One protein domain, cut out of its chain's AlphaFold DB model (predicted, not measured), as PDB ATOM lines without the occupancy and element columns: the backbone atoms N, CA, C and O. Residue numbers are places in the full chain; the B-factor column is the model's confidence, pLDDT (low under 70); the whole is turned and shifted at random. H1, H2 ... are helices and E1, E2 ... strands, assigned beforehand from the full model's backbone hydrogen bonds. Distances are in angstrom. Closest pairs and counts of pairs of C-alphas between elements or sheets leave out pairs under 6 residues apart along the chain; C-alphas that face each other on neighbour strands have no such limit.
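AT A GLANCE: This is residues 30 to 96 of the 127 residues of an uncharacterized protein of Zoogloea sp. G-4-1-14 (UniProt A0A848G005). One helix, H1, packs on a narrow strip of short strands in which E4 runs on into E5, with E2 beside E5 and E6 beside E4. The strand pair E1 and E3 is near one end of this elongated body, and the loop between E5 and E6 makes the other end. The printed part has 67 residues, with E1, H1, E2, E3, E4, E5 and E6 in that order, and three antiparallel two-stranded sheets: E1 - E3, E2 - E5 and E4 - E6. The class is mixed, helices and strands, with 31 residues, under half, in named elements. The whole is compact, with a radius of gyration of the C-alphas of 12.2 A and spans of 39 by 24 by 20 A.

IN THESE COORDINATES: Find C-alpha 36 at (123.615, 142.041, 142.419), where E1, residues 36 to 38, begins its 6.7 A. H1, residues 45 to 57, runs 18.4 A from C-alpha 45 at (119.192, 125.050, 138.076). Next come E2, residues 60 to 62, 6.7 A; E3, 69 to 71, 6.4 A; E4, 77 to 79, 7.0 A; and E5, 81 to 83, 6.3 A. E6, residues 93 to 95, 6.8 A, ends at (131.558, 131.684, 148.907).

HOW THE PARTS SIT: Look first at antiparallel E1 and E3, where N 36 and O 71 are 2.9 A apart, within hydrogen-bond range. In H1 every O i to N i+4 pair is within that range. The closest C-alphas of H1 and E2 are those of Ser 52 and Asp 62, 5.0 A. In antiparallel E2 and E5, N 61 and O 82 are 2.8 A apart. E4 runs on into E5 at 24 degrees. In antiparallel E4 and E6, N 93 and O 79 are 2.9 A apart. H1 and E3 are apart.

THE WHOLE: The two farthest C-alphas, of Ala 32 and Asp 85, are 39.5 A apart. The printed part has no cut, and no link is long. Confidence is under 70 at residues 74 to 75 and 83 to 96.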
ATOM      1  N   ARG A  30     121.761 143.685 138.305       87.56
ATOM      2  CA  ARG A  30     122.834 144.548 138.829       87.56
ATOM      3  C   ARG A  30     122.243 145.828 139.415       87.56
ATOM      4  O   ARG A  30     121.475 146.510 138.739       87.56
ATOM      5  N   ASN A  31     122.644 146.164 140.634       82.56
ATOM      6  CA  ASN A  31     122.240 147.376 141.335       82.56
ATOM      7  C   ASN A  31     123.249 148.513 141.086       82.56
ATOM      8  O   ASN A  31     124.385 148.282 140.663       82.56
ATOM      9  N   ALA A  32     122.832 149.756 141.343       84.75
ATOM     10  CA  ALA A  32     123.659 150.947 141.106       84.75
ATOM     11  C   ALA A  32     124.896 151.029 142.021       84.75
ATOM     12  O   ALA A  32     125.885 151.662 141.663       84.75
ATOM     13  N   ASP A  33     124.844 150.372 143.179       78.56
ATOM     14  CA  ASP A  33     125.929 150.275 144.161       78.56
ATOM     15  C   ASP A  33     126.953 149.165 143.843       78.56
ATOM     16  O   ASP A  33     127.919 148.981 144.577       78.56
ATOM     17  N   GLY A  34     126.765 148.431 142.739       74.88
ATOM     18  CA  GLY A  34     127.636 147.331 142.315       74.88
ATOM     19  C   GLY A  34     127.235 145.958 142.860       74.88
ATOM     20  O   GLY A  34     127.715 144.942 142.346       74.88
ATOM     21  N   THR A  35     126.311 145.901 143.825       78.88
ATOM     22  CA  THR A  35     125.720 144.639 144.280       78.88
ATOM     23  C   THR A  35     124.860 144.017 143.177       78.88
ATOM     24  O   THR A  35     124.527 144.642 142.161       78.88
ATOM     25  N   ARG A  36     124.500 142.747 143.348       80.56
ATOM     26  CA  ARG A  36     123.615 142.041 142.419       80.56
ATOM     27  C   ARG A  36     122.555 141.258 143.166       80.56
ATOM     28  O   ARG A  36     122.878 140.507 144.075       80.56
ATOM     29  N   THR A  37     121.304 141.393 142.753       81.00
ATOM     30  CA  THR A  37     120.172 140.696 143.365       81.00
ATOM     31  C   THR A  37     119.676 139.593 142.443       81.00
ATOM     32  O   THR A  37     119.294 139.860 141.307       81.00
ATOM     33  N   ILE A  38     119.658 138.357 142.930       84.06
ATOM     34  CA  ILE A  38     118.953 137.241 142.302       84.06
ATOM     35  C   ILE A  38     117.524 137.255 142.857       84.06
ATOM     36  O   ILE A  38     117.357 137.109 144.071       84.06
ATOM     37  N   PRO A  39     116.492 137.474 142.024       80.12
ATOM     38  CA  PRO A  39     115.119 137.475 142.509       80.12
ATOM     39  C   PRO A  39     114.682 136.095 143.010       80.12
ATOM     40  O   PRO A  39     115.226 135.066 142.599       80.12
ATOM     41  N   GLN A  40     113.648 136.086 143.846       79.50
ATOM     42  CA  GLN A  40     112.994 134.873 144.327       79.50
ATOM     43  C   GLN A  40     112.707 133.889 143.180       79.50
ATOM     44  O   GLN A  40     112.236 134.287 142.111       79.50
ATOM     45  N   SER A  41     112.980 132.600 143.399       82.25
ATOM     46  CA  SER A  41     112.763 131.525 142.414       82.25
ATOM     47  C   SER A  41     113.484 131.712 141.071       82.25
ATOM     48  O   SER A  41     113.098 131.111 140.066       82.25
ATOM     49  N   ARG A  42     114.514 132.564 141.014       87.00
ATOM     50  CA  ARG A  42     115.325 132.794 139.808       87.00
ATOM     51  C   ARG A  42     116.733 132.236 139.925       87.00
ATOM     52  O   ARG A  42     117.526 132.486 139.023       87.00
ATOM     53  N   GLN A  43     117.074 131.496 140.978       83.56
ATOM     54  CA  GLN A  43     118.351 130.781 141.022       83.56
ATOM     55  C   GLN A  43     118.479 129.841 139.817       83.56
ATOM     56  O   GLN A  43     117.503 129.222 139.383       83.56
ATOM     57  N   LEU A  44     119.686 129.754 139.258       87.19
ATOM     58  CA  LEU A  44     119.950 128.843 138.149       87.19
ATOM     59  C   LEU A  44     119.778 127.384 138.606       87.19
ATOM     60  O   LEU A  44     120.114 127.078 139.754       87.19
ATOM     61  N   PRO A  45     119.316 126.468 137.736       85.62
ATOM     62  CA  PRO A  45     119.192 125.050 138.076       85.62
ATOM     63  C   PRO A  45     120.480 124.451 138.659       85.62
ATOM     64  O   PRO A  45     120.436 123.761 139.674       85.62
ATOM     65  N   GLU A  46     121.638 124.792 138.094       80.38
ATOM     66  CA  GLU A  46     122.943 124.318 138.564       80.38
ATOM     67  C   GLU A  46     123.295 124.866 139.958       80.38
ATOM     68  O   GLU A  46     123.941 124.183 140.757       80.38
ATOM     69  N   ALA A  47     122.860 126.093 140.269       82.62
ATOM     70  CA  ALA A  47     123.014 126.678 141.597       82.62
ATOM     71  C   ALA A  47     122.123 125.942 142.607       82.62
ATOM     72  O   ALA A  47     122.639 125.479 143.621       82.62
ATOM     73  N   ASN A  48     120.850 125.706 142.270       84.31
ATOM     74  CA  ASN A  48     119.900 124.966 143.111       84.31
ATOM     75  C   ASN A  48     120.402 123.563 143.465       84.31
ATOM     76  O   ASN A  48     120.331 123.136 144.615       84.31
ATOM     77  N   GLU A  49     120.948 122.825 142.497       82.12
ATOM     78  CA  GLU A  49     121.497 121.490 142.758       82.12
ATOM     79  C   GLU A  49     122.693 121.532 143.717       82.12
ATOM     80  O   GLU A  49     122.823 120.682 144.608       82.12
ATOM     81  N   ARG A  50     123.576 122.524 143.550       82.94
ATOM     82  CA  ARG A  50     124.734 122.728 144.426       82.94
ATOM     83  C   ARG A  50     124.303 123.141 145.834       82.94
ATOM     84  O   ARG A  50     124.813 122.577 146.801       82.94
ATOM     85  N   HIS A  51     123.371 124.082 145.940       84.88
ATOM     86  CA  HIS A  51     122.806 124.594 147.189       84.88
ATOM     87  C   HIS A  51     122.093 123.486 147.964       84.88
ATOM     88  O   HIS A  51     122.448 123.215 149.110       84.88
ATOM     89  N   SER A  52     121.199 122.747 147.305       83.62
ATOM     90  CA  SER A  52     120.499 121.589 147.869       83.62
ATOM     91  C   SER A  52     121.462 120.538 148.425       83.62
ATOM     92  O   SER A  52     121.310 120.078 149.560       83.62
ATOM     93  N   ARG A  53     122.506 120.186 147.661       80.31
ATOM     94  CA  ARG A  53     123.537 119.242 148.113       80.31
ATOM     95  C   ARG A  53     124.279 119.763 149.337       80.31
ATOM     96  O   ARG A  53     124.527 118.993 150.265       80.31
ATOM     97  N   TRP A  54     124.630 121.046 149.341       78.25
ATOM     98  CA  TRP A  54     125.328 121.651 150.462       78.25
ATOM     99  C   TRP A  54     124.470 121.653 151.728       78.25
ATOM    100  O   TRP A  54     124.914 121.119 152.746       78.25
ATOM    101  N   CYS A  55     123.230 122.141 151.647       76.88
ATOM    102  CA  CYS A  55     122.303 122.149 152.776       76.88
ATOM    103  C   CYS A  55     122.060 120.739 153.318       76.88
ATOM    104  O   CYS A  55     122.165 120.521 154.524       76.88
ATOM    105  N   LYS A  56     121.835 119.750 152.441       80.06
ATOM    106  CA  LYS A  56     121.621 118.356 152.848       80.06
ATOM    107  C   LYS A  56     122.814 117.788 153.619       80.06
ATOM    108  O   LYS A  56     122.625 117.135 154.642       80.06
ATOM    109  N   ASN A  57     124.034 118.060 153.157       73.44
ATOM    110  CA  ASN A  57     125.257 117.625 153.837       73.44
ATOM    111  C   ASN A  57     125.449 118.293 155.210       73.44
ATOM    112  O   ASN A  57     126.179 117.761 156.039       73.44
ATOM    113  N   HIS A  58     124.778 119.422 155.455       72.00
ATOM    114  CA  HIS A  58     124.838 120.184 156.705       72.00
ATOM    115  C   HIS A  58     123.564 120.040 157.557       72.00
ATOM    116  O   HIS A  58     123.354 120.810 158.495       72.00
ATOM    117  N   GLY A  59     122.723 119.039 157.266       71.62
ATOM    118  CA  GLY A  59     121.524 118.740 158.056       71.62
ATOM    119  C   GLY A  59     120.381 119.738 157.854       71.62
ATOM    120  O   GLY A  59     119.570 119.946 158.755       71.62
ATOM    121  N   GLY A  60     120.325 120.375 156.686       78.81
ATOM    122  CA  GLY A  60     119.300 121.347 156.335       78.81
ATOM    123  C   GLY A  60     118.670 121.124 154.963       78.81
ATOM    124  O   GLY A  60     119.007 120.198 154.224       78.81
ATOM    125  N   VAL A  61     117.741 122.014 154.636       78.19
ATOM    126  CA  VAL A  61     117.053 122.124 153.347       78.19
ATOM    127  C   VAL A  61     117.380 123.484 152.747       78.19
ATOM    128  O   VAL A  61     117.438 124.480 153.465       78.19
ATOM    129  N   ASP A  62     117.622 123.509 151.443       81.62
ATOM    130  CA  ASP A  62     117.857 124.742 150.698       81.62
ATOM    131  C   ASP A  62     116.567 125.556 150.577       81.62
ATOM    132  O   ASP A  62     115.571 125.064 150.047       81.62
ATOM    133  N   ILE A  63     116.616 126.787 151.081       78.94
ATOM    134  CA  ILE A  63     115.541 127.785 151.022       78.94
ATOM    135  C   ILE A  63     116.012 129.063 150.315       78.94
ATOM    136  O   ILE A  63     115.405 130.123 150.436       78.94
ATOM    137  N   THR A  64     117.105 128.995 149.549       81.81
ATOM    138  CA  THR A  64     117.697 130.158 148.862       81.81
ATOM    139  C   THR A  64     116.724 130.812 147.875       81.81
ATOM    140  O   THR A  64     116.829 132.002 147.591       81.81
ATOM    141  N   ASN A  65     115.757 130.049 147.356       81.69
ATOM    142  CA  ASN A  65     114.712 130.551 146.464       81.69
ATOM    143  C   ASN A  65     113.494 131.141 147.181       81.69
ATOM    144  O   ASN A  65     112.616 131.644 146.485       81.69
ATOM    145  N   ASP A  66     113.422 131.107 148.513       79.75
ATOM    146  CA  ASP A  66     112.260 131.602 149.266       79.75
ATOM    147  C   ASP A  66     112.239 133.135 149.356       79.75
ATOM    148  O   ASP A  66     111.210 133.733 149.669       79.75
ATOM    149  N   GLY A  67     113.356 133.789 149.025       71.50
ATOM    150  CA  GLY A  67     113.480 135.238 149.009       71.50
ATOM    151  C   GLY A  67     114.408 135.756 147.917       71.50
ATOM    152  O   GLY A  67     115.011 135.006 147.150       71.50
ATOM    153  N   ASN A  68     114.516 137.081 147.853       75.56
ATOM    154  CA  ASN A  68     115.524 137.737 147.030       75.56
ATOM    155  C   ASN A  68     116.895 137.595 147.694       75.56
ATOM    156  O   ASN A  68     117.032 137.814 148.897       75.56
ATOM    157  N   LEU A  69     117.915 137.303 146.895       78.38
ATOM    158  CA  LEU A  69     119.286 137.169 147.364       78.38
ATOM    159  C   LEU A  69     120.148 138.287 146.786       78.38
ATOM    160  O   LEU A  69     120.475 138.270 145.600       78.38
ATOM    161  N   THR A  70     120.537 139.247 147.621       79.44
ATOM    162  CA  THR A  70     121.489 140.296 147.240       79.44
ATOM    163  C   THR A  70     122.906 139.871 147.601       79.44
ATOM    164  O   THR A  70     123.204 139.538 148.743       79.44
ATOM    165  N   LEU A  71     123.778 139.871 146.600       75.19
ATOM    166  CA  LEU A  71     125.183 139.514 146.691       75.19
ATOM    167  C   LEU A  71     126.032 140.769 146.524       75.19
ATOM    168  O   LEU A  71     125.823 141.555 145.595       75.19
ATOM    169  N   GLU A  72     127.040 140.906 147.374       78.38
ATOM    170  CA  GLU A  72     128.054 141.943 147.231       78.38
ATOM    171  C   GLU A  72     128.830 141.802 145.916       78.38
ATOM    172  O   GLU A  72     128.935 140.717 145.332       78.38
ATOM    173  N   SER A  73     129.435 142.905 145.472       71.12
ATOM    174  CA  SER A  73     130.176 142.996 144.202       71.12
ATOM    175  C   SER A  73     131.257 141.911 144.029       71.12
ATOM    176  O   SER A  73     131.597 141.524 142.910       71.12
ATOM    177  N   ASN A  74     131.822 141.422 145.137       68.25
ATOM    178  CA  ASN A  74     132.890 140.420 145.191       68.25
ATOM    179  C   ASN A  74     132.405 138.997 145.532       68.25
ATOM    180  O   ASN A  74     133.218 138.071 145.547       68.25
ATOM    181  N   THR A  75     131.110 138.810 145.794       67.50
ATOM    182  CA  THR A  75     130.539 137.514 146.171       67.50
ATOM    183  C   THR A  75     130.172 136.730 144.920       67.50
ATOM    184  O   THR A  75     129.485 137.251 144.040       67.50
ATOM    185  N   ILE A  76     130.622 135.475 144.817       70.62
ATOM    186  CA  ILE A  76     130.345 134.612 143.653       70.62
ATOM    187  C   ILE A  76     129.021 133.864 143.815       70.62
ATOM    188  O   ILE A  76     128.271 133.734 142.846       70.62
ATOM    189  N   ASP A  77     128.739 133.388 145.021       72.69
ATOM    190  CA  ASP A  77     127.554 132.599 145.328       72.69
ATOM    191  C   ASP A  77     127.204 132.714 146.814       72.69
ATOM    192  O   ASP A  77     128.092 132.947 147.644       72.69
ATOM    193  N   ALA A  78     125.930 132.525 147.134       76.44
ATOM    194  CA  ALA A  78     125.464 132.364 148.501       76.44
ATOM    195  C   ALA A  78     124.296 131.378 148.541       76.44
ATOM    196  O   ALA A  78     123.519 131.279 147.592       76.44
ATOM    197  N   VAL A  79     124.200 130.657 149.650       76.38
ATOM    198  CA  VAL A  79     123.179 129.643 149.910       76.38
ATOM    199  C   VAL A  79     122.560 129.903 151.274       76.38
ATOM    200  O   VAL A  79     123.263 130.229 152.231       76.38
ATOM    201  N   VAL A  80     121.246 129.748 151.368       75.56
ATOM    202  CA  VAL A  80     120.488 129.849 152.613       75.56
ATOM    203  C   VAL A  80     119.891 128.483 152.915       75.56
ATOM    204  O   VAL A  80     119.126 127.938 152.120       75.56
ATOM    205  N   CYS A  81     120.239 127.928 154.074       75.19
ATOM    206  CA  CYS A  81     119.709 126.646 154.517       75.19
ATOM    207  C   CYS A  81     118.881 126.797 155.784       75.19
ATOM    208  O   CYS A  81     119.315 127.417 156.760       75.19
ATOM    209  N   MET A  82     117.742 126.117 155.794       70.44
ATOM    210  CA  MET A  82     116.938 125.887 156.983       70.44
ATOM    211  C   MET A  82     117.350 124.561 157.619       70.44
ATOM    212  O   MET A  82     117.285 123.514 156.974       70.44
ATOM    213  N   ARG A  83     117.765 124.584 158.886       68.75
ATOM    214  CA  ARG A  83     118.037 123.354 159.642       68.75
ATOM    215  C   ARG A  83     116.751 122.571 159.889       68.75
ATOM    216  O   ARG A  83     115.695 123.156 160.109       68.75
ATOM    217  N   THR A  84     116.848 121.244 159.900       67.19
ATOM    218  CA  THR A  84     115.705 120.350 160.174       67.19
ATOM    219  C   THR A  84     115.801 119.626 161.517       67.19
ATOM    220  O   THR A  84     114.878 118.911 161.896       67.19
ATOM    221  N   ASP A  85     116.884 119.829 162.270       64.88
ATOM    222  CA  ASP A  85     117.179 119.136 163.529       64.88
ATOM    223  C   ASP A  85     116.622 119.838 164.785       64.88
ATOM    224  O   ASP A  85     116.968 119.469 165.904       64.88
ATOM    225  N   GLY A  86     115.763 120.849 164.619       53.34
ATOM    226  CA  GLY A  86     115.149 121.598 165.724       53.34
ATOM    227  C   GLY A  86     116.094 122.565 166.450       53.34
ATOM    228  O   GLY A  86     115.655 123.278 167.354       53.34
ATOM    229  N   SER A  87     117.367 122.628 166.050       55.66
ATOM    230  CA  SER A  87     118.325 123.616 166.546       55.66
ATOM    231  C   SER A  87     118.018 124.995 165.942       55.66
ATOM    232  O   SER A  87     117.779 125.086 164.735       55.66
ATOM    233  N   PRO A  88     118.028 126.090 166.726       45.69
ATOM    234  CA  PRO A  88     117.796 127.427 166.187       45.69
ATOM    235  C   PRO A  88     118.919 127.843 165.223       45.69
ATOM    236  O   PRO A  88     120.096 127.709 165.550       45.69
ATOM    237  N   GLY A  89     118.550 128.407 164.067       47.22
ATOM    238  CA  GLY A  89     119.472 129.101 163.160       47.22
ATOM    239  C   GLY A  89     119.299 128.754 161.677       47.22
ATOM    240  O   GLY A  89     119.117 127.596 161.310       47.22
ATOM    241  N   GLU A  90     119.406 129.774 160.826       48.38
ATOM    242  CA  GLU A  90     119.703 129.627 159.398       48.38
ATOM    243  C   GLU A  90     121.219 129.470 159.253       48.38
ATOM    244  O   GLU A  90     121.981 130.289 159.770       48.38
ATOM    245  N   THR A  91     121.684 128.431 158.561       50.06
ATOM    246  CA  THR A  91     123.122 128.247 158.302       50.06
ATOM    247  C   THR A  91     123.483 128.841 156.946       50.06
ATOM    248  O   THR A  91     123.995 128.137 156.077       50.06
ATOM    249  N   GLY A  92     123.136 130.113 156.725       48.22
ATOM    250  CA  GLY A  92     123.495 130.816 155.493       48.22
ATOM    251  C   GLY A  92     125.011 130.787 155.273       48.22
ATOM    252  O   GLY A  92     125.771 131.026 156.212       48.22
ATOM    253  N   ALA A  93     125.454 130.471 154.056       52.34
ATOM    254  CA  ALA A  93     126.868 130.420 153.693       52.34
ATOM    255  C   ALA A  93     127.167 131.291 152.466       52.34
ATOM    256  O   ALA A  93     126.418 131.300 151.488       52.34
ATOM    257  N   PHE A  94     128.303 131.993 152.516       48.72
ATOM    258  CA  PHE A  94     128.854 132.808 151.429       48.72
ATOM    259  C   PHE A  94     130.127 132.157 150.874       48.72
ATOM    260  O   PHE A  94     130.951 131.669 151.648       48.72
ATOM    261  N   ILE A  95     130.323 132.175 149.550       47.22
ATOM    262  CA  ILE A  95     131.558 131.684 148.907       47.22
ATOM    263  C   ILE A  95     132.436 132.882 148.479       47.22
ATOM    264  O   ILE A  95     132.108 133.547 147.485       47.22
ATOM    265  N   PRO A  96     133.546 133.187 149.191       34.66
ATOM    266  CA  PRO A  96     134.447 134.286 148.838       34.66
ATOM    267  C   PRO A  96     135.326 133.954 147.620       34.66
ATOM    268  O   PRO A  96     135.614 132.798 147.317       34.66
TER     269      PRO A  96